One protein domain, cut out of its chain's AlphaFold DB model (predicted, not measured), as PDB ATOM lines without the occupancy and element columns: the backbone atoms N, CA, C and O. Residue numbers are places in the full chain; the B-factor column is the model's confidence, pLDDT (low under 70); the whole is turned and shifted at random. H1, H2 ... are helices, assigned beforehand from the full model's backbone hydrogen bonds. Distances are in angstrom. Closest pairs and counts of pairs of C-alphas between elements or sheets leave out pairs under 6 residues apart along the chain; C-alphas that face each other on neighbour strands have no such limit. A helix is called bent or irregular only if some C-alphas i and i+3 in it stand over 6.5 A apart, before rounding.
ATOM      1  N   GLU A 115     -67.235  20.900 -20.056       87.94
ATOM      2  CA  GLU A 115     -66.485  20.711 -21.292       87.94
ATOM      3  C   GLU A 115     -65.482  21.853 -21.496       87.94
ATOM      4  O   GLU A 115     -64.310  21.615 -21.789       87.94
ATOM      5  N   GLN A 116     -65.912  23.098 -21.270       88.31
ATOM      6  CA  GLN A 116     -65.030  24.260 -21.304       88.31
ATOM      7  C   GLN A 116     -63.910  24.157 -20.252       88.31
ATOM      8  O   GLN A 116     -62.743  24.318 -20.599       88.31
ATOM      9  N   GLU A 117     -64.237  23.830 -19.000       88.38
ATOM     10  CA  GLU A 117     -63.259  23.673 -17.913       88.38
ATOM     11  C   GLU A 117     -62.245  22.555 -18.206       88.38
ATOM     12  O   GLU A 117     -61.045  22.745 -18.014       88.38
ATOM     13  N   VAL A 118     -62.699  21.402 -18.711       90.31
ATOM     14  CA  VAL A 118     -61.824  20.290 -19.118       90.31
ATOM     15  C   VAL A 118     -60.879  20.748 -20.224       90.31
ATOM     16  O   VAL A 118     -59.677  20.502 -20.142       90.31
ATOM     17  N   ASN A 119     -61.397  21.449 -21.235       90.12
ATOM     18  CA  ASN A 119     -60.602  21.964 -22.346       90.12
ATOM     19  C   ASN A 119     -59.541  22.974 -21.897       90.12
ATOM     20  O   ASN A 119     -58.389  22.885 -22.331       90.12
ATOM     21  N   GLU A 120     -59.918  23.921 -21.040       89.31
ATOM     22  CA  GLU A 120     -59.025  24.957 -20.518       89.31
ATOM     23  C   GLU A 120     -57.916  24.352 -19.657       89.31
ATOM     24  O   GLU A 120     -56.738  24.599 -19.915       89.31
ATOM     25  N   VAL A 121     -58.265  23.488 -18.701       89.94
ATOM     26  CA  VAL A 121     -57.269  22.860 -17.825       89.94
ATOM     27  C   VAL A 121     -56.369  21.903 -18.589       89.94
ATOM     28  O   VAL A 121     -55.161  21.894 -18.356       89.94
ATOM     29  N   TYR A 122     -56.920  21.115 -19.517       91.06
ATOM     30  CA  TYR A 122     -56.111  20.251 -20.370       91.06
ATOM     31  C   TYR A 122     -55.101  21.068 -21.176       91.06
ATOM     32  O   TYR A 122     -53.924  20.719 -21.212       91.06
ATOM     33  N   ARG A 123     -55.545  22.171 -21.794       89.75
ATOM     34  CA  ARG A 123     -54.666  23.068 -22.551       89.75
ATOM     35  C   ARG A 123     -53.561  23.627 -21.659       89.75
ATOM     36  O   ARG A 123     -52.398  23.539 -22.039       89.75
ATOM     37  N   ASP A 124     -53.910  24.155 -20.489       86.75
ATOM     38  CA  ASP A 124     -52.947  24.737 -19.553       86.75
ATOM     39  C   ASP A 124     -51.914  23.692 -19.094       86.75
ATOM     40  O   ASP A 124     -50.709  23.928 -19.176       86.75
ATOM     41  N   LEU A 125     -52.362  22.513 -18.648       88.12
ATOM     42  CA  LEU A 125     -51.474  21.447 -18.171       88.12
ATOM     43  C   LEU A 125     -50.617  20.854 -19.295       88.12
ATOM     44  O   LEU A 125     -49.432  20.595 -19.085       88.12
ATOM     45  N   SER A 126     -51.185  20.668 -20.488       87.00
ATOM     46  CA  SER A 126     -50.455  20.189 -21.666       87.00
ATOM     47  C   SER A 126     -49.381  21.183 -22.095       87.00
ATOM     48  O   SER A 126     -48.254  20.772 -22.379       87.00
ATOM     49  N   GLN A 127     -49.696  22.480 -22.077       84.19
ATOM     50  CA  GLN A 127     -48.738  23.526 -22.408       84.19
ATOM     51  C   GLN A 127     -47.588  23.564 -21.404       84.19
ATOM     52  O   GLN A 127     -46.433  23.573 -21.815       84.19
ATOM     53  N   VAL A 128     -47.867  23.513 -20.097       80.44
ATOM     54  CA  VAL A 128     -46.784  23.445 -19.106       80.44
ATOM     55  C   VAL A 128     -45.951  22.179 -19.307       80.44
ATOM     56  O   VAL A 128     -44.727  22.266 -19.295       80.44
ATOM     57  N   ASN A 129     -46.574  21.021 -19.528       83.62
ATOM     58  CA  ASN A 129     -45.841  19.777 -19.751       83.62
ATOM     59  C   ASN A 129     -44.889  19.871 -20.960       83.62
ATOM     60  O   ASN A 129     -43.747  19.427 -20.880       83.62
ATOM     61  N   ALA A 130     -45.331  20.497 -22.056       81.88
ATOM     62  CA  ALA A 130     -44.501  20.734 -23.236       81.88
ATOM     63  C   ALA A 130     -43.389  21.770 -22.980       81.88
ATOM     64  O   ALA A 130     -42.244  21.581 -23.396       81.88
ATOM     65  N   ASP A 131     -43.710  22.844 -22.259       76.75
ATOM     66  CA  ASP A 131     -42.824  23.989 -22.062       76.75
ATOM     67  C   ASP A 131     -41.886  23.836 -20.855       76.75
ATOM     68  O   ASP A 131     -40.980  24.649 -20.688       76.75
ATOM     69  N   ALA A 132     -42.049  22.822 -20.001       74.19
ATOM     70  CA  ALA A 132     -41.344  22.710 -18.720       74.19
ATOM     71  C   ALA A 132     -39.819  22.813 -18.845       74.19
ATOM     72  O   ALA A 132     -39.184  23.613 -18.153       74.19
ATOM     73  N   ASN A 133     -39.233  22.068 -19.786       71.19
ATOM     74  CA  ASN A 133     -37.795  22.123 -20.049       71.19
ATOM     75  C   ASN A 133     -37.374  23.512 -20.549       71.19
ATOM     76  O   ASN A 133     -36.370  24.056 -20.093       71.19
ATOM     77  N   ALA A 134     -38.174  24.127 -21.423       74.00
ATOM     78  CA  ALA A 134     -37.918  25.476 -21.914       74.00
ATOM     79  C   ALA A 134     -38.035  26.528 -20.796       74.00
ATOM     80  O   ALA A 134     -37.213  27.440 -20.740       74.00
ATOM     81  N   ILE A 135     -38.992  26.391 -19.871       72.38
ATOM     82  CA  ILE A 135     -39.174  27.272 -18.708       72.38
ATOM     83  C   ILE A 135     -37.941  27.208 -17.800       72.38
ATOM     84  O   ILE A 135     -37.404  28.254 -17.426       72.38
ATOM     85  N   ILE A 136     -37.454  26.002 -17.495       73.12
ATOM     86  CA  ILE A 136     -36.273  25.791 -16.647       73.12
ATOM     87  C   ILE A 136     -35.014  26.333 -17.337       73.12
ATOM     88  O   ILE A 136     -34.277  27.127 -16.746       73.12
ATOM     89  N   SER A 137     -34.779  25.970 -18.603       75.69
ATOM     90  CA  SER A 137     -33.620  26.442 -19.370       75.69
ATOM     91  C   SER A 137     -33.625  27.959 -19.541       75.69
ATOM     92  O   SER A 137     -32.593  28.601 -19.349       75.69
ATOM     93  N   LYS A 138     -34.782  28.561 -19.837       76.81
ATOM     94  CA  LYS A 138     -34.932  30.015 -19.956       76.81
ATOM     95  C   LYS A 138     -34.674  30.714 -18.624       76.81
ATOM     96  O   LYS A 138     -33.980  31.724 -18.610       76.81
ATOM     97  N   ALA A 139     -35.161  30.174 -17.505       72.56
ATOM     98  CA  ALA A 139     -34.896  30.725 -16.175       72.56
ATOM     99  C   ALA A 139     -33.396  30.713 -15.820       72.56
ATOM    100  O   ALA A 139     -32.875  31.704 -15.305       72.56
ATOM    101  N   VAL A 140     -32.685  29.622 -16.132       77.81
ATOM    102  CA  VAL A 140     -31.233  29.505 -15.908       77.81
ATOM    103  C   VAL A 140     -30.447  30.439 -16.831       77.81
ATOM    104  O   VAL A 140     -29.570  31.165 -16.362       77.81
ATOM    105  N   ASN A 141     -30.775  30.460 -18.124       82.38
ATOM    106  CA  ASN A 141     -30.080  31.284 -19.112       82.38
ATOM    107  C   ASN A 141     -30.278  32.778 -18.850       82.38
ATOM    108  O   ASN A 141     -29.310  33.532 -18.914       82.38
ATOM    109  N   ASN A 142     -31.496  33.196 -18.490       80.25
ATOM    110  CA  ASN A 142     -31.789  34.586 -18.142       80.25
ATOM    111  C   ASN A 142     -30.985  35.040 -16.925       80.25
ATOM    112  O   ASN A 142     -30.378  36.103 -16.973       80.25
ATOM    113  N   LEU A 143     -30.929  34.227 -15.862       78.88
ATOM    114  CA  LEU A 143     -30.108  34.547 -14.695       78.88
ATOM    115  C   LEU A 143     -28.629  34.662 -15.076       78.88
ATOM    116  O   LEU A 143     -27.956  35.594 -14.648       78.88
ATOM    117  N   ASN A 144     -28.118  33.711 -15.863       83.06
ATOM    118  CA  ASN A 144     -26.717  33.718 -16.262       83.06
ATOM    119  C   ASN A 144     -26.381  34.974 -17.078       83.06
ATOM    120  O   ASN A 144     -25.416  35.656 -16.759       83.06
ATOM    121  N   ALA A 145     -27.202  35.309 -18.075       84.75
ATOM    122  CA  ALA A 145     -27.019  36.502 -18.894       84.75
ATOM    123  C   ALA A 145     -27.132  37.796 -18.071       84.75
ATOM    124  O   ALA A 145     -26.289  38.680 -18.201       84.75
ATOM    125  N   GLU A 146     -28.134  37.897 -17.192       84.38
ATOM    126  CA  GLU A 146     -28.356  39.086 -16.367       84.38
ATOM    127  C   GLU A 146     -27.217  39.315 -15.366       84.38
ATOM    128  O   GLU A 146     -26.729  40.437 -15.234       84.38
ATOM    129  N   VAL A 147     -26.768  38.262 -14.673       85.38
ATOM    130  CA  VAL A 147     -25.675  38.372 -13.700       85.38
ATOM    131  C   VAL A 147     -24.349  38.675 -14.392       85.38
ATOM    132  O   VAL A 147     -23.627  39.539 -13.909       85.38
ATOM    133  N   GLU A 148     -24.023  38.022 -15.514       87.81
ATOM    134  CA  GLU A 148     -22.774  38.301 -16.242       87.81
ATOM    135  C   GLU A 148     -22.750  39.730 -16.800       87.81
ATOM    136  O   GLU A 148     -21.734  40.408 -16.665       87.81
ATOM    137  N   ALA A 149     -23.868  40.225 -17.342       88.00
ATOM    138  CA  ALA A 149     -23.969  41.607 -17.808       88.00
ATOM    139  C   ALA A 149     -23.774  42.608 -16.656       88.00
ATOM    140  O   ALA A 149     -22.927  43.496 -16.736       88.00
ATOM    141  N   ARG A 150     -24.490  42.428 -15.536       88.50
ATOM    142  CA  ARG A 150     -24.364  43.318 -14.367       88.50
ATOM    143  C   ARG A 150     -22.993  43.233 -13.703       88.50
ATOM    144  O   ARG A 150     -22.503  44.237 -13.184       88.50
ATOM    145  N   LEU A 151     -22.367  42.058 -13.706       89.50
ATOM    146  CA  LEU A 151     -21.010  41.862 -13.207       89.50
ATOM    147  C   LEU A 151     -20.005  42.597 -14.094       89.50
ATOM    148  O   LEU A 151     -19.198  43.357 -13.567       89.50
ATOM    149  N   ALA A 152     -20.102  42.452 -15.417       88.44
ATOM    150  CA  ALA A 152     -19.259  43.173 -16.368       88.44
ATOM    151  C   ALA A 152     -19.404  44.698 -16.221       88.44
ATOM    152  O   ALA A 152     -18.396  45.399 -16.142       88.44
ATOM    153  N   ASP A 153     -20.632  45.206 -16.084       88.62
ATOM    154  CA  ASP A 153     -20.901  46.634 -15.868       88.62
ATOM    155  C   ASP A 153     -20.313  47.153 -14.550       88.62
ATOM    156  O   ASP A 153     -19.780  48.269 -14.494       88.62
ATOM    157  N   THR A 154     -20.404  46.349 -13.486       88.00
ATOM    158  CA  THR A 154     -19.857  46.681 -12.161       88.00
ATOM    159  C   THR A 154     -18.328  46.673 -12.184       88.00
ATOM    160  O   THR A 154     -17.703  47.586 -11.651       88.00
ATOM    161  N   ILE A 155     -17.716  45.689 -12.849       87.00
ATOM    162  CA  ILE A 155     -16.263  45.585 -13.033       87.00
ATOM    163  C   ILE A 155     -15.730  46.714 -13.920       87.00
ATOM    164  O   ILE A 155     -14.671  47.265 -13.631       87.00
ATOM    165  N   SER A 156     -16.454  47.082 -14.978       86.88
ATOM    166  CA  SER A 156     -16.100  48.208 -15.846       86.88
ATOM    167  C   SER A 156     -16.068  49.523 -15.062       86.88
ATOM    168  O   SER A 156     -15.090  50.263 -15.141       86.88
ATOM    169  N   GLU A 157     -17.070  49.767 -14.206       84.25
ATOM    170  CA  GLU A 157     -17.061  50.931 -13.309       84.25
ATOM    171  C   GLU A 157     -15.939  50.850 -12.266       84.25
ATOM    172  O   GLU A 157     -15.306  51.856 -11.968       84.25
ATOM    173  N   ALA A 158     -15.641  49.658 -11.739       82.56
ATOM    174  CA  ALA A 158     -14.543  49.473 -10.791       82.56
ATOM    175  C   ALA A 158     -13.169  49.839 -11.386       82.56
ATOM    176  O   ALA A 158     -12.278  50.260 -10.651       82.56
ATOM    177  N   LYS A 159     -13.004  49.689 -12.708       80.75
ATOM    178  CA  LYS A 159     -11.788  50.045 -13.463       80.75
ATOM    179  C   LYS A 159     -11.772  51.493 -13.953       80.75
ATOM    180  O   LYS A 159     -10.785  51.894 -14.566       80.75
ATOM    181  N   ASN A 160     -12.841  52.259 -13.736       80.88
ATOM    182  CA  ASN A 160     -12.922  53.637 -14.199       80.88
ATOM    183  C   ASN A 160     -11.834  54.484 -13.519       80.88
ATOM    184  O   ASN A 160     -11.813  54.601 -12.295       80.88
ATOM    185  N   LEU A 161     -10.938  55.062 -14.322       72.25
ATOM    186  CA  LEU A 161      -9.762  55.796 -13.850       72.25
ATOM    187  C   LEU A 161     -10.123  57.089 -13.104       72.25
ATOM    188  O   LEU A 161      -9.353  57.516 -12.249       72.25
ATOM    189  N   ASP A 162     -11.298  57.666 -13.370       72.56
ATOM    190  CA  ASP A 162     -11.749  58.905 -12.724       72.56
ATOM    191  C   ASP A 162     -12.262  58.671 -11.290       72.56
ATOM    192  O   ASP A 162     -12.259  59.584 -10.464       72.56
ATOM    193  N   ARG A 163     -12.745  57.455 -10.993       69.38
ATOM    194  CA  ARG A 163     -13.327  57.065  -9.692       69.38
ATOM    195  C   ARG A 163     -13.308  55.538  -9.493       69.38
ATOM    196  O   ARG A 163     -14.338  54.873  -9.639       69.38
ATOM    197  N   PRO A 164     -12.146  54.952  -9.178       70.31
ATOM    198  CA  PRO A 164     -11.977  53.507  -9.252       70.31
ATOM    199  C   PRO A 164     -12.689  52.778  -8.109       70.31
ATOM    200  O   PRO A 164     -12.240  52.789  -6.963       70.31
ATOM    201  N   GLY A 165     -13.809  52.119  -8.415       63.25
ATOM    202  CA  GLY A 165     -14.521  51.273  -7.449       63.25
ATOM    203  C   GLY A 165     -15.100  52.029  -6.251       63.25
ATOM    204  O   GLY A 165     -15.311  51.428  -5.198       63.25
ATOM    205  N   THR A 166     -15.343  53.334  -6.401       69.75
ATOM    206  CA  THR A 166     -15.899  54.209  -5.365       69.75
ATOM    207  C   THR A 166     -17.009  55.101  -5.927       69.75
ATOM    208  O   THR A 166     -17.096  55.376  -7.126       69.75
ATOM    209  N   GLY A 167     -17.897  55.557  -5.041       74.25
ATOM    210  CA  GLY A 167     -18.937  56.531  -5.361       74.25
ATOM    211  C   GLY A 167     -20.296  55.940  -5.750       74.25
ATOM    212  O   GLY A 167     -20.479  54.739  -5.946       74.25
ATOM    213  N   VAL A 168     -21.272  56.843  -5.879       82.31
ATOM    214  CA  VAL A 168     -22.708  56.520  -5.980       82.31
ATOM    215  C   VAL A 168     -23.031  55.592  -7.156       82.31
ATOM    216  O   VAL A 168     -23.892  54.725  -7.032       82.31
ATOM    217  N   ILE A 169     -22.346  55.745  -8.291       83.38
ATOM    218  CA  ILE A 169     -22.613  54.952  -9.501       83.38
ATOM    219  C   ILE A 169     -22.116  53.511  -9.345       83.38
ATOM    220  O   ILE A 169     -22.836  52.579  -9.713       83.38
ATOM    221  N   PHE A 170     -20.938  53.309  -8.747       84.62
ATOM    222  CA  PHE A 170     -20.456  51.970  -8.418       84.62
ATOM    223  C   PHE A 170     -21.391  51.290  -7.412       84.62
ATOM    224  O   PHE A 170     -21.831  50.168  -7.654       84.62
ATOM    225  N   ASP A 171     -21.791  51.993  -6.349       83.25
ATOM    226  CA  ASP A 171     -22.717  51.461  -5.343       83.25
ATOM    227  C   ASP A 171     -24.086  51.100  -5.929       83.25
ATOM    228  O   ASP A 171     -24.689  50.099  -5.538       83.25
ATOM    229  N   GLN A 172     -24.593  51.881  -6.887       87.31
ATOM    230  CA  GLN A 172     -25.830  51.570  -7.604       87.31
ATOM    231  C   GLN A 172     -25.694  50.305  -8.456       87.31
ATOM    232  O   GLN A 172     -26.559  49.428  -8.379       87.31
ATOM    233  N   LYS A 173     -24.610  50.181  -9.236       89.25
ATOM    234  CA  LYS A 173     -24.337  49.001 -10.073       89.25
ATOM    235  C   LYS A 173     -24.115  47.748  -9.223       89.25
ATOM    236  O   LYS A 173     -24.734  46.716  -9.476       89.25
ATOM    237  N   LYS A 174     -23.350  47.873  -8.138       89.69
ATOM    238  CA  LYS A 174     -23.152  46.834  -7.124       89.69
ATOM    239  C   LYS A 174     -24.478  46.403  -6.505       89.69
ATOM    240  O   LYS A 174     -24.796  45.221  -6.549       89.69
ATOM    241  N   LYS A 175     -25.309  47.334  -6.025       87.69
ATOM    242  CA  LYS A 175     -26.649  47.016  -5.496       87.69
ATOM    243  C   LYS A 175     -27.541  46.344  -6.539       87.69
ATOM    244  O   LYS A 175     -28.343  45.477  -6.198       87.69
ATOM    245  N   ALA A 176     -27.434  46.727  -7.808       86.06
ATOM    246  CA  ALA A 176     -28.164  46.077  -8.889       86.06
ATOM    247  C   ALA A 176     -27.688  44.627  -9.102       86.06
ATOM    248  O   ALA A 176     -28.528  43.738  -9.242       86.06
ATOM    249  N   LEU A 177     -26.379  44.370  -9.086       87.81
ATOM    250  CA  LEU A 177     -25.811  43.018  -9.131       87.81
ATOM    251  C   LEU A 177     -26.248  42.179  -7.918       87.81
ATOM    252  O   LEU A 177     -26.732  41.061  -8.080       87.81
ATOM    253  N   GLU A 178     -26.155  42.744  -6.715       87.44
ATOM    254  CA  GLU A 178     -26.594  42.133  -5.453       87.44
ATOM    255  C   GLU A 178     -28.076  41.737  -5.497       87.44
ATOM    256  O   GLU A 178     -28.435  40.621  -5.115       87.44
ATOM    257  N   ARG A 179     -28.944  42.598  -6.048       84.69
ATOM    258  CA  ARG A 179     -30.363  42.275  -6.285       84.69
ATOM    259  C   ARG A 179     -30.540  41.085  -7.230       84.69
ATOM    260  O   ARG A 179     -31.313  40.189  -6.900       84.69
ATOM    261  N   SER A 180     -29.819  41.029  -8.351       82.25
ATOM    262  CA  SER A 180     -29.912  39.902  -9.301       82.25
ATOM    263  C   SER A 180     -29.350  38.590  -8.741       82.25
ATOM    264  O   SER A 180     -29.763  37.513  -9.161       82.25
ATOM    265  N   LEU A 181     -28.461  38.659  -7.747       83.62
ATOM    266  CA  LEU A 181     -27.971  37.502  -6.986       83.62
ATOM    267  C   LEU A 181     -28.904  37.084  -5.826       83.62
ATOM    268  O   LEU A 181     -28.591  36.160  -5.067       83.62
ATOM    269  N   GLY A 182     -30.068  37.727  -5.693       75.12
ATOM    270  CA  GLY A 182     -31.057  37.430  -4.657       75.12
ATOM    271  C   GLY A 182     -30.834  38.198  -3.353       75.12
ATOM    272  O   GLY A 182     -31.077  37.651  -2.282       75.12
ATOM    273  N   GLY A 183     -30.347  39.439  -3.436       78.62
ATOM    274  CA  GLY A 183     -30.228  40.360  -2.299       78.62
ATOM    275  C   GLY A 183     -29.020  40.121  -1.390       78.62
ATOM    276  O   GLY A 183     -28.997  40.616  -0.267       78.62
ATOM    277  N   VAL A 184     -28.022  39.364  -1.848       83.50
ATOM    278  CA  VAL A 184     -26.775  39.132  -1.099       83.50
ATOM    279  C   VAL A 184     -25.913  40.389  -1.085       83.50
ATOM    280  O   VAL A 184     -25.865  41.104  -2.075       83.50
ATOM    281  N   THR A 185     -25.191  40.646   0.003       85.31
ATOM    282  CA  THR A 185     -24.191  41.725   0.031       85.31
ATOM    283  C   THR A 185     -22.845  41.191  -0.443       85.31
ATOM    284  O   THR A 185     -22.325  40.223   0.109       85.31
ATOM    285  N   LEU A 186     -22.268  41.822  -1.462       85.00
ATOM    286  CA  LEU A 186     -20.920  41.533  -1.932       85.00
ATOM    287  C   LEU A 186     -19.950  42.512  -1.272       85.00
ATOM    288  O   LEU A 186     -20.101  43.724  -1.400       85.00
ATOM    289  N   ASN A 187     -18.927  42.017  -0.583       80.50
ATOM    290  CA  ASN A 187     -17.882  42.891  -0.051       80.50
ATOM    291  C   ASN A 187     -16.873  43.208  -1.155       80.50
ATOM    292  O   ASN A 187     -16.319  42.295  -1.768       80.50
ATOM    293  N   PHE A 188     -16.630  44.499  -1.384       79.06
ATOM    294  CA  PHE A 188     -15.614  44.985  -2.308       79.06
ATOM    295  C   PHE A 188     -14.572  45.769  -1.511       79.06
ATOM    296  O   PHE A 188     -14.878  46.834  -0.982       79.06
ATOM    297  N   ASN A 189     -13.359  45.227  -1.392       66.25
ATOM    298  CA  ASN A 189     -12.248  45.944  -0.771       66.25
ATOM    299  C   ASN A 189     -11.641  46.892  -1.810       66.25
ATOM    300  O   ASN A 189     -10.668  46.548  -2.482       66.25
ATOM    301  N   SER A 190     -12.231  48.077  -1.961       58.69
ATOM    302  CA  SER A 190     -11.555  49.186  -2.632       58.69
ATOM    303  C   SER A 190     -10.332  49.587  -1.804       58.69
ATOM    304  O   SER A 190     -10.368  49.544  -0.573       58.69
ATOM    305  N   SER A 191      -9.240  49.956  -2.470       53.34
ATOM    306  CA  SER A 191      -8.031  50.448  -1.808       53.34
ATOM    307  C   SER A 191      -8.354  51.536  -0.770       53.34
ATOM    308  O   SER A 191      -9.236  52.369  -0.986       53.34
ATOM    309  N   ARG A 192      -7.632  51.506   0.359       45.91
ATOM    310  CA  ARG A 192      -7.883  52.250   1.611       45.91
ATOM    311  C   ARG A 192      -7.964  53.776   1.442       45.91
ATOM    312  O   ARG A 192      -8.519  54.438   2.311       45.91
ATOM    313  N   ASP A 193      -7.484  54.294   0.311       52.56
ATOM    314  CA  ASP A 193      -7.320  55.726   0.057       52.56
ATOM    315  C   ASP A 193      -8.249  56.284  -1.038       52.56
ATOM    316  O   ASP A 193      -8.121  57.445  -1.405       52.56
ATOM    317  N   GLY A 194      -9.175  55.493  -1.600       53.78
ATOM    318  CA  GLY A 194     -10.221  55.977  -2.526       53.78
ATOM    319  C   GLY A 194      -9.756  56.515  -3.893       53.78
ATOM    320  O   GLY A 194     -10.597  56.852  -4.723       53.78
ATOM    321  N   VAL A 195      -8.442  56.570  -4.137       53.25
ATOM    322  CA  VAL A 195      -7.807  57.159  -5.335       53.25
ATOM    323  C   VAL A 195      -7.128  56.105  -6.225       53.25
ATOM    324  O   VAL A 195      -6.807  56.371  -7.379       53.25
ATOM    325  N   SER A 196      -6.914  54.882  -5.733       62.03
ATOM    326  CA  SER A 196      -6.215  53.823  -6.478       62.03
ATOM    327  C   SER A 196      -7.169  52.781  -7.051       62.03
ATOM    328  O   SER A 196      -8.078  52.307  -6.368       62.03
ATOM    329  N   VAL A 197      -6.906  52.391  -8.304       65.75
ATOM    330  CA  VAL A 197      -7.571  51.259  -8.961       65.75
ATOM    331  C   VAL A 197      -7.484  50.029  -8.050       65.75
ATOM    332  O   VAL A 197      -6.396  49.742  -7.536       65.75
ATOM    333  N   PRO A 198      -8.600  49.312  -7.820       67.88
ATOM    334  CA  PRO A 198      -8.603  48.081  -7.040       67.88
ATOM    335  C   PRO A 198      -7.504  47.129  -7.520       67.88
ATOM    336  O   PRO A 198      -7.265  47.005  -8.724       67.88
ATOM    337  N   SER A 199      -6.828  46.444  -6.592       73.88
ATOM    338  CA  SER A 199      -5.820  45.462  -6.988       73.88
ATOM    339  C   SER A 199      -6.465  44.384  -7.858       73.88
ATOM    340  O   SER A 199      -7.617  44.000  -7.639       73.88
ATOM    341  N   LYS A 200      -5.703  43.844  -8.816       76.25
ATOM    342  CA  LYS A 200      -6.156  42.712  -9.636       76.25
ATOM    343  C   LYS A 200      -6.709  41.577  -8.759       76.25
ATOM    344  O   LYS A 200      -7.779  41.066  -9.044       76.25
ATOM    345  N   SER A 201      -6.053  41.287  -7.633       78.69
ATOM    346  CA  SER A 201      -6.522  40.294  -6.660       78.69
ATOM    347  C   SER A 201      -7.875  40.629  -6.019       78.69
ATOM    348  O   SER A 201      -8.694  39.734  -5.865       78.69
ATOM    349  N   ALA A 202      -8.153  41.892  -5.673       77.62
ATOM    350  CA  ALA A 202      -9.438  42.292  -5.089       77.62
ATOM    351  C   ALA A 202     -10.584  42.205  -6.110       77.62
ATOM    352  O   ALA A 202     -11.719  41.881  -5.757       77.62
ATOM    353  N   MET A 203     -10.277  42.475  -7.380       80.94
ATOM    354  CA  MET A 203     -11.212  42.307  -8.489       80.94
ATOM    355  C   MET A 203     -11.497  40.836  -8.781       80.94
ATOM    356  O   MET A 203     -12.665  40.462  -8.878       80.94
ATOM    357  N   ASP A 204     -10.446  40.019  -8.866       83.00
ATOM    358  CA  ASP A 204     -10.547  38.578  -9.089       83.00
ATOM    359  C   ASP A 204     -11.347  37.919  -7.945       83.00
ATOM    360  O   ASP A 204     -12.240  37.112  -8.202       83.00
ATOM    361  N   ASP A 205     -11.127  38.333  -6.689       84.31
ATOM    362  CA  ASP A 205     -11.887  37.868  -5.520       84.31
ATOM    363  C   ASP A 205     -13.372  38.263  -5.572       84.31
ATOM    364  O   ASP A 205     -14.250  37.463  -5.230       84.31
ATOM    365  N   PHE A 206     -13.679  39.502  -5.966       86.44
ATOM    366  CA  PHE A 206     -15.061  39.970  -6.106       86.44
ATOM    367  C   PHE A 206     -15.789  39.219  -7.223       86.44
ATOM    368  O   PHE A 206     -16.919  38.761  -7.032       86.44
ATOM    369  N   GLU A 207     -15.125  39.048  -8.366       88.94
ATOM    370  CA  GLU A 207     -15.650  38.304  -9.504       88.94
ATOM    371  C   GLU A 207     -15.882  36.831  -9.138       88.94
ATOM    372  O   GLU A 207     -16.966  36.295  -9.384       88.94
ATOM    373  N   ALA A 208     -14.913  36.197  -8.473       88.31
ATOM    374  CA  ALA A 208     -15.023  34.824  -7.999       88.31
ATOM    375  C   ALA A 208     -16.202  34.648  -7.033       88.31
ATOM    376  O   ALA A 208     -16.981  33.707  -7.188       88.31
ATOM    377  N   LYS A 209     -16.402  35.575  -6.083       88.56
ATOM    378  CA  LYS A 209     -17.546  35.546  -5.153       88.56
ATOM    379  C   LYS A 209     -18.880  35.704  -5.878       88.56
ATOM    380  O   LYS A 209     -19.799  34.922  -5.634       88.56
ATOM    381  N   ALA A 210     -18.991  36.668  -6.792       87.56
ATOM    382  CA  ALA A 210     -20.210  36.873  -7.573       87.56
ATOM    383  C   ALA A 210     -20.548  35.639  -8.431       87.56
ATOM    384  O   ALA A 210     -21.689  35.169  -8.424       87.56
ATOM    385  N   ARG A 211     -19.549  35.055  -9.110       90.19
ATOM    386  CA  ARG A 211     -19.711  33.825  -9.903       90.19
ATOM    387  C   ARG A 211     -20.036  32.608  -9.030       90.19
ATOM    388  O   ARG A 211     -20.864  31.795  -9.437       90.19
ATOM    389  N   ALA A 212     -19.454  32.485  -7.835       88.62
ATOM    390  CA  ALA A 212     -19.755  31.400  -6.898       88.62
ATOM    391  C   ALA A 212     -21.218  31.441  -6.433       88.62
ATOM    392  O   ALA A 212     -21.918  30.433  -6.532       88.62
ATOM    393  N   ILE A 213     -21.714  32.615  -6.025       87.44
ATOM    394  CA  ILE A 213     -23.118  32.789  -5.623       87.44
ATOM    395  C   ILE A 213     -24.050  32.528  -6.808       87.44
ATOM    396  O   ILE A 213     -25.036  31.806  -6.672       87.44
ATOM    397  N   LYS A 214     -23.724  33.042  -8.001       87.38
ATOM    398  CA  LYS A 214     -24.468  32.738  -9.232       87.38
ATOM    399  C   LYS A 214     -24.567  31.228  -9.470       87.38
ATOM    400  O   LYS A 214     -25.657  30.722  -9.721       87.38
ATOM    401  N   ASN A 215     -23.448  30.509  -9.382       86.81
ATOM    402  CA  ASN A 215     -23.403  29.063  -9.600       86.81
ATOM    403  C   ASN A 215     -24.224  28.307  -8.549       86.81
ATOM    404  O   ASN A 215     -24.985  27.414  -8.916       86.81
ATOM    405  N   GLN A 216     -24.149  28.705  -7.276       85.56
ATOM    406  CA  GLN A 216     -25.002  28.157  -6.220       85.56
ATOM    407  C   GLN A 216     -26.490  28.355  -6.548       85.56
ATOM    408  O   GLN A 216     -27.261  27.398  -6.523       85.56
ATOM    409  N   ARG A 217     -26.890  29.564  -6.962       81.38
ATOM    410  CA  ARG A 217     -28.268  29.846  -7.396       81.38
ATOM    411  C   ARG A 217     -28.677  28.999  -8.604       81.38
ATOM    412  O   ARG A 217     -29.820  28.553  -8.676       81.38
ATOM    413  N   ILE A 218     -27.781  28.773  -9.566       82.50
ATOM    414  CA  ILE A 218     -28.038  27.882 -10.712       82.50
ATOM    415  C   ILE A 218     -28.294  26.447 -10.239       82.50
ATOM    416  O   ILE A 218     -29.224  25.813 -10.736       82.50
ATOM    417  N   VAL A 219     -27.518  25.946  -9.275       83.69
ATOM    418  CA  VAL A 219     -27.737  24.622  -8.677       83.69
ATOM    419  C   VAL A 219     -29.099  24.559  -7.983       83.69
ATOM    420  O   VAL A 219     -29.873  23.657  -8.292       83.69
ATOM    421  N   GLU A 220     -29.445  25.543  -7.148       79.88
ATOM    422  CA  GLU A 220     -30.768  25.636  -6.501       79.88
ATOM    423  C   GLU A 220     -31.909  25.585  -7.535       79.88
ATOM    424  O   GLU A 220     -32.866  24.828  -7.383       79.88
ATOM    425  N   LYS A 221     -31.788  26.310  -8.655       75.75
ATOM    426  CA  LYS A 221     -32.795  26.287  -9.739       75.75
ATOM    427  C   LYS A 221     -32.894  24.945 -10.434       75.75
ATOM    428  O   LYS A 221     -33.984  24.570 -10.843       75.75
ATOM    429  N   ARG A 222     -31.776  24.238 -10.609       80.19
ATOM    430  CA  ARG A 222     -31.793  22.887 -11.181       80.19
ATOM    431  C   ARG A 222     -32.504  21.910 -10.251       80.19
ATOM    432  O   ARG A 222     -33.200  21.041 -10.755       80.19
ATOM    433  N   VAL A 223     -32.388  22.083  -8.931       83.00
ATOM    434  CA  VAL A 223     -33.146  21.291  -7.946       83.00
ATOM    435  C   VAL A 223     -34.646  21.575  -8.063       83.00
ATOM    436  O   VAL A 223     -35.410  20.643  -8.283       83.00
ATOM    437  N   TYR A 224     -35.075  22.842  -8.046       77.94
ATOM    438  CA  TYR A 224     -36.494  23.185  -8.239       77.94
ATOM    439  C   TYR A 224     -37.035  22.775  -9.615       77.94
ATOM    440  O   TYR A 224     -38.165  22.310  -9.736       77.94
ATOM    441  N   GLY A 225     -36.225  22.931 -10.664       80.00
ATOM    442  CA  GLY A 225     -36.557  22.462 -12.003       80.00
ATOM    443  C   GLY A 225     -36.751  20.949 -12.033       80.00
ATOM    444  O   GLY A 225     -37.721  20.482 -12.616       80.00
ATOM    445  N   LYS A 226     -35.892  20.197 -11.334       82.81
ATOM    446  CA  LYS A 226     -36.046  18.753 -11.172       82.81
ATOM    447  C   LYS A 226     -37.353  18.404 -10.462       82.81
ATOM    448  O   LYS A 226     -38.053  17.540 -10.955       82.81
ATOM    449  N   GLU A 227     -37.732  19.093  -9.387       83.25
ATOM    450  CA  GLU A 227     -39.021  18.839  -8.718       83.25
ATOM    451  C   GLU A 227     -40.225  19.033  -9.655       83.25
ATOM    452  O   GLU A 227     -41.169  18.245  -9.628       83.25
ATOM    453  N   ILE A 228     -40.186  20.062 -10.509       83.44
ATOM    454  CA  ILE A 228     -41.217  20.297 -11.530       83.44
ATOM    455  C   ILE A 228     -41.213  19.158 -12.557       83.44
ATOM    456  O   ILE A 228     -42.270  18.619 -12.879       83.44
ATOM    457  N   THR A 229     -40.040  18.763 -13.057       84.50
ATOM    458  CA  THR A 229     -39.908  17.645 -14.001       84.50
ATOM    459  C   THR A 229     -40.367  16.322 -13.387       84.50
ATOM    460  O   THR A 229     -41.077  15.570 -14.049       84.50
ATOM    461  N   ASP A 230     -40.024  16.042 -12.133       87.06
ATOM    462  CA  ASP A 230     -40.412  14.827 -11.412       87.06
ATOM    463  C   ASP A 230     -41.941  14.773 -11.248       87.06
ATOM    464  O   ASP A 230     -42.561  13.741 -11.501       87.06
ATOM    465  N   GLN A 231     -42.587  15.900 -10.920       85.38
ATOM    466  CA  GLN A 231     -44.050  15.981 -10.856       85.38
ATOM    467  C   GLN A 231     -44.696  15.755 -12.229       85.38
ATOM    468  O   GLN A 231     -45.643  14.979 -12.339       85.38
ATOM    469  N   LEU A 232     -44.178  16.398 -13.278       85.62
ATOM    470  CA  LEU A 232     -44.690  16.266 -14.644       85.62
ATOM    471  C   LEU A 232     -44.465  14.868 -15.230       85.62
ATOM    472  O   LEU A 232     -45.265  14.405 -16.030       85.62
ATOM    473  N   THR A 233     -43.404  14.170 -14.840       86.00
ATOM    474  CA  THR A 233     -43.116  12.801 -15.302       86.00
ATOM    475  C   THR A 233     -43.720  11.724 -14.408       86.00
ATOM    476  O   THR A 233     -43.679  10.545 -14.761       86.00
ATOM    477  N   SER A 234     -44.325  12.106 -13.280       89.44
ATOM    478  CA  SER A 234     -45.018  11.169 -12.402       89.44
ATOM    479  C   SER A 234     -46.147  10.443 -13.137       89.44
ATOM    480  O   SER A 234     -46.872  11.027 -13.950       89.44
ATOM    481  N   ALA A 235     -46.328   9.160 -12.814       89.25
ATOM    482  CA  ALA A 235     -47.411   8.351 -13.371       89.25
ATOM    483  C   ALA A 235     -48.786   8.985 -13.105       89.25
ATOM    484  O   ALA A 235     -49.647   8.983 -13.979       89.25
ATOM    485  N   ASP A 236     -48.962   9.599 -11.932       87.19
ATOM    486  CA  ASP A 236     -50.195  10.285 -11.552       87.19
ATOM    487  C   ASP A 236     -50.526  11.472 -12.455       87.19
ATOM    488  O   ASP A 236     -51.682  11.646 -12.849       87.19
ATOM    489  N   PHE A 237     -49.526  12.289 -12.795       89.50
ATOM    490  CA  PHE A 237     -49.714  13.414 -13.704       89.50
ATOM    491  C   PHE A 237     -49.996  12.940 -15.131       89.50
ATOM    492  O   PHE A 237     -50.916  13.441 -15.776       89.50
ATOM    493  N   GLN A 238     -49.232  11.960 -15.619       91.69
ATOM    494  CA  GLN A 238     -49.409  11.424 -16.969       91.69
ATOM    495  C   GLN A 238     -50.779  10.762 -17.135       91.69
ATOM    496  O   GLN A 238     -51.455  10.996 -18.137       91.69
ATOM    497  N   GLN A 239     -51.232  10.017 -16.122       91.75
ATOM    498  CA  GLN A 239     -52.575   9.450 -16.100       91.75
ATOM    499  C   GLN A 239     -53.640  10.548 -16.102       91.75
ATOM    500  O   GLN A 239     -54.550  10.497 -16.921       91.75
ATOM    501  N   LEU A 240     -53.501  11.581 -15.260       91.81
ATOM    502  CA  LEU A 240     -54.436  12.710 -15.252       91.81
ATOM    503  C   LEU A 240     -54.529  13.378 -16.634       91.81
ATOM    504  O   LEU A 240     -55.623  13.694 -17.098       91.81
ATOM    505  N   LEU A 241     -53.390  13.622 -17.285       91.94
ATOM    506  CA  LEU A 241     -53.352  14.281 -18.587       91.94
ATOM    507  C   LEU A 241     -53.997  13.411 -19.676       91.94
ATOM    508  O   LEU A 241     -54.707  13.940 -20.534       91.94
ATOM    509  N   ALA A 242     -53.795  12.092 -19.620       90.31
ATOM    510  CA  ALA A 242     -54.453  11.132 -20.499       90.31
ATOM    511  C   ALA A 242     -55.972  11.073 -20.255       90.31
ATOM    512  O   ALA A 242     -56.741  11.120 -21.215       90.31
ATOM    513  N   ASP A 243     -56.408  11.050 -18.993       90.19
ATOM    514  CA  ASP A 243     -57.824  11.051 -18.610       90.19
ATOM    515  C   ASP A 243     -58.530  12.327 -19.099       90.19
ATOM    516  O   ASP A 243     -59.626  12.264 -19.660       90.19
ATOM    517  N   LEU A 244     -57.885  13.492 -18.953       90.31
ATOM    518  CA  LEU A 244     -58.386  14.766 -19.481       90.31
ATOM    519  C   LEU A 244     -58.435  14.775 -21.015       90.31
ATOM    520  O   LEU A 244     -59.399  15.280 -21.587       90.31
ATOM    521  N   ALA A 245     -57.430  14.207 -21.690       90.06
ATOM    522  CA  ALA A 245     -57.416  14.099 -23.149       90.06
ATOM    523  C   ALA A 245     -58.560  13.217 -23.665       90.06
ATOM    524  O   ALA A 245     -59.234  13.582 -24.631       90.06
ATOM    525  N   LEU A 246     -58.797  12.079 -23.005       88.56
ATOM    526  CA  LEU A 246     -59.903  11.177 -23.314       88.56
ATOM    527  C   LEU A 246     -61.245  11.885 -23.100       88.56
ATOM    528  O   LEU A 246     -62.088  11.882 -23.991       88.56
ATOM    529  N   MET A 247     -61.410  12.555 -21.955       86.69
ATOM    530  CA  MET A 247     -62.637  13.278 -21.617       86.69
ATOM    531  C   MET A 247     -62.905  14.461 -22.551       86.69
ATOM    532  O   MET A 247     -64.057  14.771 -22.824       86.69
ATOM    533  N   LYS A 248     -61.861  15.110 -23.069       86.69
ATOM    534  CA  LYS A 248     -61.984  16.133 -24.111       86.69
ATOM    535  C   LYS A 248     -62.425  15.542 -25.452       86.69
ATOM    536  O   LYS A 248     -63.222  16.156 -26.154       86.69
ATOM    537  N   LYS A 249     -61.851  14.402 -25.848       85.81
ATOM    538  CA  LYS A 249     -62.111  13.774 -27.151       85.81
ATOM    539  C   LYS A 249     -63.525  13.201 -27.223       85.81
ATOM    540  O   LYS A 249     -64.230  13.444 -28.195       85.81
ATOM    541  N   ASP A 250     -63.910  12.472 -26.185       80.94
ATOM    542  CA  ASP A 250     -65.164  11.736 -26.097       80.94
ATOM    543  C   ASP A 250     -65.936  12.229 -24.864       80.94
ATOM    544  O   ASP A 250     -66.169  11.478 -23.912       80.94
ATOM    545  N   PHE A 251     -66.278  13.526 -24.842       80.56
ATOM    546  CA  PHE A 251     -66.955  14.137 -23.698       80.56
ATOM    547  C   PHE A 251     -68.299  13.453 -23.440       80.56
ATOM    548  O   PHE A 251     -69.286  13.666 -24.146       80.56
ATOM    549  N   ASN A 252     -68.325  12.624 -22.397       75.31
ATOM    550  CA  ASN A 252     -69.517  11.940 -21.934       75.31
ATOM    551  C   ASN A 252     -69.987  12.564 -20.608       75.31
ATOM    552  O   ASN A 252     -69.293  12.420 -19.598       75.31
ATOM    553  N   PRO A 253     -71.157  13.227 -20.576       66.19
ATOM    554  CA  PRO A 253     -71.665  13.896 -19.377       66.19
ATOM    555  C   PRO A 253     -72.139  12.940 -18.260       66.19
ATOM    556  O   PRO A 253     -72.413  13.395 -17.149       66.19
ATOM    557  N   GLU A 254     -72.246  11.636 -18.533       57.34
ATOM    558  CA  GLU A 254     -72.965  10.650 -17.705       57.34
ATOM    559  C   GLU A 254     -72.084   9.829 -16.743       57.34
ATOM    560  O   GLU A 254     -72.463   8.745 -16.293       57.34
ATOM    561  N   PRO A 255     -70.943  10.364 -16.289       73.25
ATOM    562  CA  PRO A 255     -70.871  10.462 -14.836       73.25
ATOM    563  C   PRO A 255     -70.295  11.797 -14.372       73.25
ATOM    564  O   PRO A 255     -69.086  11.963 -14.210       73.25
ATOM    565  N   GLU A 256     -71.194  12.719 -14.028       75.88
ATOM    566  CA  GLU A 256     -70.900  13.990 -13.359       75.88
ATOM    567  C   GLU A 256     -69.875  13.852 -12.223       75.88
ATOM    568  O   GLU A 256     -68.933  14.636 -12.146       75.88
ATOM    569  N   LYS A 257     -70.011  12.831 -11.367       77.56
ATOM    570  CA  LYS A 257     -69.071  12.579 -10.262       77.56
ATOM    571  C   LYS A 257     -67.641  12.359 -10.755       77.56
ATOM    572  O   LYS A 257     -66.708  12.881 -10.150       77.56
ATOM    573  N   THR A 258     -67.476  11.623 -11.851       81.75
ATOM    574  CA  THR A 258     -66.169  11.354 -12.456       81.75
ATOM    575  C   THR A 258     -65.567  12.645 -12.993       81.75
ATOM    576  O   THR A 258     -64.439  12.971 -12.626       81.75
ATOM    577  N   ILE A 259     -66.342  13.428 -13.754       84.00
ATOM    578  CA  ILE A 259     -65.898  14.715 -14.316       84.00
ATOM    579  C   ILE A 259     -65.484  15.678 -13.198       84.00
ATOM    580  O   ILE A 259     -64.399  16.249 -13.231       84.00
ATOM    581  N   VAL A 260     -66.317  15.816 -12.165       83.56
ATOM    582  CA  VAL A 260     -66.042  16.695 -11.021       83.56
ATOM    583  C   VAL A 260     -64.800  16.246 -10.252       83.56
ATOM    584  O   VAL A 260     -63.981  17.084  -9.870       83.56
ATOM    585  N   SER A 261     -64.631  14.939 -10.027       85.06
ATOM    586  CA  SER A 261     -63.441  14.410  -9.350       85.06
ATOM    587  C   SER A 261     -62.166  14.690 -10.150       85.06
ATOM    588  O   SER A 261     -61.158  15.112  -9.578       85.06
ATOM    589  N   LEU A 262     -62.242  14.542 -11.476       88.50
ATOM    590  CA  LEU A 262     -61.137  14.780 -12.390       88.50
ATOM    591  C   LEU A 262     -60.763  16.263 -12.414       88.50
ATOM    592  O   LEU A 262     -59.593  16.596 -12.241       88.50
ATOM    593  N   LEU A 263     -61.752  17.154 -12.542       89.31
ATOM    594  CA  LEU A 263     -61.548  18.604 -12.528       89.31
ATOM    595  C   LEU A 263     -60.929  19.082 -11.213       89.31
ATOM    596  O   LEU A 263     -59.957  19.831 -11.243       89.31
ATOM    597  N   LYS A 264     -61.420  18.605 -10.059       89.06
ATOM    598  CA  LYS A 264     -60.832  18.938  -8.749       89.06
ATOM    599  C   LYS A 264     -59.372  18.500  -8.648       89.06
ATOM    600  O   LYS A 264     -58.524  19.281  -8.216       89.06
ATOM    601  N   ARG A 265     -59.060  17.272  -9.081       89.88
ATOM    602  CA  ARG A 265     -57.678  16.764  -9.114       89.88
ATOM    603  C   ARG A 265     -56.805  17.610 -10.044       89.88
ATOM    604  O   ARG A 265     -55.689  17.966  -9.674       89.88
ATOM    605  N   ALA A 266     -57.320  17.972 -11.215       90.75
ATOM    606  CA  ALA A 266     -56.597  18.765 -12.200       90.75
ATOM    607  C   ALA A 266     -56.326  20.199 -11.723       90.75
ATOM    608  O   ALA A 266     -55.200  20.681 -11.848       90.75
ATOM    609  N   TYR A 267     -57.313  20.853 -11.107       91.75
ATOM    610  CA  TYR A 267     -57.173  22.175 -10.493       91.75
ATOM    611  C   TYR A 267     -56.105  22.172  -9.392       91.75
ATOM    612  O   TYR A 267     -55.234  23.044  -9.374       91.75
ATOM    613  N   ALA A 268     -56.127  21.167  -8.508       88.69
ATOM    614  CA  ALA A 268     -55.147  21.026  -7.436       88.69
ATOM    615  C   ALA A 268     -53.716  20.890  -7.983       88.69
ATOM    616  O   ALA A 268     -52.821  21.622  -7.555       88.69
ATOM    617  N   ILE A 269     -53.514  20.014  -8.972       88.62
ATOM    618  CA  ILE A 269     -52.207  19.814  -9.613       88.62
ATOM    619  C   ILE A 269     -51.747  21.078 -10.344       88.62
ATOM    620  O   ILE A 269     -50.602  21.497 -10.176       88.62
ATOM    621  N   ARG A 270     -52.630  21.738 -11.104       87.00
ATOM    622  CA  ARG A 270     -52.309  22.998 -11.788       87.00
ATOM    623  C   ARG A 270     -51.876  24.066 -10.788       87.00
ATOM    624  O   ARG A 270     -50.877  24.743 -11.017       87.00
ATOM    625  N   ASN A 271     -52.607  24.228  -9.689       87.62
ATOM    626  CA  ASN A 271     -52.301  25.226  -8.667       87.62
ATOM    627  C   ASN A 271     -50.982  24.935  -7.938       87.62
ATOM    628  O   ASN A 271     -50.213  25.868  -7.704       87.62
ATOM    629  N   ASP A 272     -50.691  23.674  -7.608       85.44
ATOM    630  CA  ASP A 272     -49.394  23.283  -7.038       85.44
ATOM    631  C   ASP A 272     -48.248  23.597  -8.006       85.44
ATOM    632  O   ASP A 272     -47.263  24.247  -7.651       85.44
ATOM    633  N   LEU A 273     -48.424  23.241  -9.275       81.12
ATOM    634  CA  LEU A 273     -47.429  23.487 -10.301       81.12
ATOM    635  C   LEU A 273     -47.228  24.992 -10.570       81.12
ATOM    636  O   LEU A 273     -46.093  25.453 -10.693       81.12
ATOM    637  N   ALA A 274     -48.295  25.793 -10.566       80.56
ATOM    638  CA  ALA A 274     -48.205  27.250 -10.654       80.56
ATOM    639  C   ALA A 274     -47.426  27.850  -9.468       80.56
ATOM    640  O   ALA A 274     -46.586  28.731  -9.672       80.56
ATOM    641  N   LYS A 275     -47.637  27.340  -8.244       81.44
ATOM    642  CA  LYS A 275     -46.859  27.740  -7.056       81.44
ATOM    643  C   LYS A 275     -45.378  27.401  -7.222       81.44
ATOM    644  O   LYS A 275     -44.540  28.268  -6.992       81.44
ATOM    645  N   ARG A 276     -45.041  26.192  -7.680       78.56
ATOM    646  CA  ARG A 276     -43.645  25.772  -7.919       78.56
ATOM    647  C   ARG A 276     -42.961  26.599  -9.004       78.56
ATOM    648  O   ARG A 276     -41.837  27.054  -8.811       78.56
ATOM    649  N   VAL A 277     -43.651  26.876 -10.111       75.06
ATOM    650  CA  VAL A 277     -43.150  27.770 -11.170       75.06
ATOM    651  C   VAL A 277     -42.965  29.198 -10.643       75.06
ATOM    652  O   VAL A 277     -41.988  29.861 -10.994       75.06
ATOM    653  N   SER A 278     -43.861  29.680  -9.779       74.38
ATOM    654  CA  SER A 278     -43.721  30.983  -9.118       74.38
ATOM    655  C   SER A 278     -42.513  31.026  -8.174       74.38
ATOM    656  O   SER A 278     -41.736  31.977  -8.225       74.38
ATOM    657  N   LEU A 279     -42.280  29.971  -7.384       73.88
ATOM    658  CA  LEU A 279     -41.084  29.836  -6.544       73.88
ATOM    659  C   LEU A 279     -39.801  29.807  -7.385       73.88
ATOM    660  O   LEU A 279     -38.833  30.493  -7.066       73.88
ATOM    661  N   LEU A 280     -39.801  29.094  -8.515       72.25
ATOM    662  CA  LEU A 280     -38.679  29.125  -9.454       72.25
ATOM    663  C   LEU A 280     -38.422  30.555  -9.964       72.25
ATOM    664  O   LEU A 280     -37.266  30.977 -10.030       72.25
ATOM    665  N   LYS A 281     -39.488  31.313 -10.274       68.19
ATOM    666  CA  LYS A 281     -39.426  32.727 -10.693       68.19
ATOM    667  C   LYS A 281     -38.933  33.669  -9.578       68.19
ATOM    668  O   LYS A 281     -38.163  34.590  -9.851       68.19
ATOM    669  N   SER A 282     -39.307  33.433  -8.322       66.25
ATOM    670  CA  SER A 282     -38.858  34.261  -7.195       66.25
ATOM    671  C   SER A 282     -37.383  34.021  -6.858       66.25
ATOM    672  O   SER A 282     -36.621  34.976  -6.705       66.25
ATOM    673  N   VAL A 283     -36.930  32.762  -6.873       62.72
ATOM    674  CA  VAL A 283     -35.520  32.376  -6.664       62.72
ATOM    675  C   VAL A 283     -34.605  32.917  -7.779       62.72
ATOM    676  O   VAL A 283     -33.387  33.019  -7.611       62.72
ATOM    677  N   ILE A 284     -35.149  33.289  -8.945       56.53
ATOM    678  CA  ILE A 284     -34.409  33.933 -10.050       56.53
ATOM    679  C   ILE A 284     -34.407  35.456 -10.031       56.53
ATOM    680  O   ILE A 284     -33.840  36.040 -10.946       56.53
ATOM    681  N   GLY A 285     -34.975  36.100  -9.010       54.44
ATOM    682  CA  GLY A 285     -34.985  37.563  -8.936       54.44
ATOM    683  C   GLY A 285     -35.823  38.222 -10.038       54.44
ATOM    684  O   GLY A 285     -35.842  39.447 -10.142       54.44
ATOM    685  N   GLN A 286     -36.569  37.438 -10.829       56.50
ATOM    686  CA  GLN A 286     -37.603  37.946 -11.722       56.50
ATOM    687  C   GLN A 286     -38.834  38.242 -10.865       56.50
ATOM    688  O   GLN A 286     -39.771  37.456 -10.775       56.50
ATOM    689  N   SER A 287     -38.802  39.392 -10.190       45.03
ATOM    690  CA  SER A 287     -39.798  39.830  -9.204       45.03
ATOM    691  C   SER A 287     -41.199  40.085  -9.768       45.03
ATOM    692  O   SER A 287     -42.087  40.490  -9.024       45.03
ATOM    693  N   LYS A 288     -41.428  39.873 -11.067       46.62
ATOM    694  CA  LYS A 288     -42.782  39.801 -11.605       46.62
ATOM    695  C   LYS A 288     -43.236  38.359 -11.471       46.62
ATOM    696  O   LYS A 288     -43.062  37.558 -12.392       46.62
ATOM    697  N   ALA A 289     -43.768  38.039 -10.289       45.47
ATOM    698  CA  ALA A 289     -44.626  36.878 -10.123       45.47
ATOM    699  C   ALA A 289     -45.554  36.842 -11.341       45.47
ATOM    700  O   ALA A 289     -46.166  37.844 -11.704       45.47
ATOM    701  N   SER A 290     -45.554  35.727 -12.063       46.22
ATOM    702  CA  SER A 290     -46.577  35.529 -13.078       46.22
ATOM    703  C   SER A 290     -47.887  35.544 -12.310       46.22
ATOM    704  O   SER A 290     -48.109  34.613 -11.537       46.22
ATOM    705  N   ASP A 291     -48.708  36.573 -12.500       50.31
ATOM    706  CA  ASP A 291     -50.068  36.666 -11.959       50.31
ATOM    707  C   ASP A 291     -50.977  35.660 -12.678       50.31
ATOM    708  O   ASP A 291     -52.000  35.991 -13.271       50.31
ATOM    709  N   VAL A 292     -50.572  34.391 -12.697       59.88
ATOM    710  CA  VAL A 292     -51.463  33.307 -13.069       59.88
ATOM    711  C   VAL A 292     -52.348  33.117 -11.853       59.88
ATOM    712  O   VAL A 292     -51.945  32.475 -10.880       59.88
ATOM    713  N   ALA A 293     -53.528  33.732 -11.896       67.88
ATOM    714  CA  ALA A 293     -54.528  33.566 -10.859       67.88
ATOM    715  C   ALA A 293     -54.729  32.061 -10.596       67.88
ATOM    716  O   ALA A 293     -54.840  31.275 -11.554       67.88
ATOM    717  N   PRO A 294     -54.700  31.622  -9.325       75.88
ATOM    718  CA  PRO A 294     -54.985  30.235  -9.005       75.88
ATOM    719  C   PRO A 294     -56.401  29.905  -9.482       75.88
ATOM    720  O   PRO A 294     -57.302  30.739  -9.386       75.88
ATOM    721  N   TYR A 295     -56.597  28.688  -9.992       81.38
ATOM    722  CA  TYR A 295     -57.956  28.180 -10.149       81.38
ATOM    723  C   TYR A 295     -58.616  28.137  -8.759       81.38
ATOM    724  O   TYR A 295     -57.910  27.874  -7.775       81.38
ATOM    725  N   PRO A 296     -59.933  28.385  -8.652       80.94
ATOM    726  CA  PRO A 296     -60.641  28.245  -7.382       80.94
ATOM    727  C   PRO A 296     -60.506  26.811  -6.852       80.94
ATOM    728  O   PRO A 296     -60.249  25.884  -7.613       80.94
ATOM    729  N   GLU A 297     -60.660  26.591  -5.547       76.75
ATOM    730  CA  GLU A 297     -60.574  25.231  -4.980       76.75
ATOM    731  C   GLU A 297     -61.689  24.311  -5.496       76.75
ATOM    732  O   GLU A 297     -61.521  23.092  -5.598       76.75
ATOM    733  N   VAL A 298     -62.829  24.905  -5.841       80.00
ATOM    734  CA  VAL A 298     -64.004  24.220  -6.363       80.00
ATOM    735  C   VAL A 298     -64.254  24.713  -7.790       80.00
ATOM    736  O   VAL A 298     -64.339  25.921  -7.998       80.00
ATOM    737  N   PRO A 299     -64.368  23.814  -8.788       83.50
ATOM    738  CA  PRO A 299     -64.703  24.219 -10.148       83.50
ATOM    739  C   PRO A 299     -66.032  24.992 -10.196       83.50
ATOM    740  O   PRO A 299     -66.996  24.550  -9.564       83.50
ATOM    741  N   PRO A 300     -66.132  26.094 -10.956       81.62
ATOM    742  CA  PRO A 300     -67.373  26.856 -11.111       81.62
ATOM    743  C   PRO A 300     -68.592  26.002 -11.498       81.62
ATOM    744  O   PRO A 300     -69.702  26.233 -11.015       81.62
ATOM    745  N   SER A 301     -68.407  24.970 -12.330       82.44
ATOM    746  CA  SER A 301     -69.485  24.030 -12.677       82.44
ATOM    747  C   SER A 301     -70.012  23.203 -11.495       82.44
ATOM    748  O   SER A 301     -71.118  22.658 -11.572       82.44
ATOM    749  N   VAL A 302     -69.240  23.103 -10.411       80.38
ATOM    750  CA  VAL A 302     -69.614  22.469  -9.140       80.38
ATOM    751  C   VAL A 302     -70.292  23.474  -8.216       80.38
ATOM    752  O   VAL A 302     -71.286  23.124  -7.593       80.38
ATOM    753  N   GLU A 303     -69.816  24.719  -8.146       78.12
ATOM    754  CA  GLU A 303     -70.440  25.764  -7.312       78.12
ATOM    755  C   GLU A 303     -71.895  26.033  -7.724       78.12
ATOM    756  O   GLU A 303     -72.770  26.227  -6.870       78.12
TER     757      GLU A 303
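AT A GLANCE: This is residues 115 to 303 of the 359 residues of an uncharacterized protein of Undibacterium pigrum (UniProt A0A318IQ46). A long rod of helices, with the bent helix H1 running along most of it: H3 and H2 pack on its second arm H1b toward one end, and H5 and H4 pack on its first arm H1a toward the other. H3 and H5 overlap only in part, and after H5 residues 284 to 299 run back to the short H6. The printed part has 189 residues and six named helices, H1 to H6 in chain order, with no named strand: the class is all helix. It is only just loose, close to extended, with a radius of gyration of the C-alphas of 23.7 A and spans of 81 by 28 by 19 A.

IN THESE COORDINATES: H1, residues 115 to 158, was assigned as one helix by its hydrogen bonds but is bent: C-alphas 130 and 133 are 7.6 A apart. Its arms are H1a, residues 115 to 130, from C-alpha 115 at (-66.485, 20.711, -21.292), and H1b, residues 133 to 158, 37.1 A long. H3, residues 200 to 233, measures 47.9 A and H5, residues 256 to 283, 40.4 A. H2 holds residues 168 to 180, H4 235 to 249 and H6 300 to 303, ending at C-alpha 303 at (-70.440, 25.764, -7.312).

HOW THE PARTS SIT: H1a, H1b, H3 and H5 form a bundle, a group of helices packed together. H1b touches H3, closest C-alphas Ile 136 and Gly 225, 5.7 A, at a shallow tilt of 11 degrees, opposite ways. H1b and H2 form a helical hairpin, closest C-alphas Arg 150 and Leu 177, 5.4 A. H1a touches H4, closest C-alphas Tyr 122 and Leu 244, 6.0 A. Residues 263 to 270 of H5 touch H1a, closest C-alphas Leu 125 and Arg 270, 6.6 A. Residues 273 to 283 of H5 touch residues 217 to 228 of H3. H6 is close to H5 but not clearly touching. In H1a, H1b, H2, H3, H4 and H5 every O i to N i+4 pair is within hydrogen-bond range; H6 is too short for one.

THE WHOLE: The C-alphas of Asp 193 and Glu 254, the two farthest apart, are 81.6 A apart. The printed part has no cut. The links H2 to H3 and H5 to H6 are long. The pLDDT is under 70 in 28 residues, among them 189 to 198 and 281 to 293.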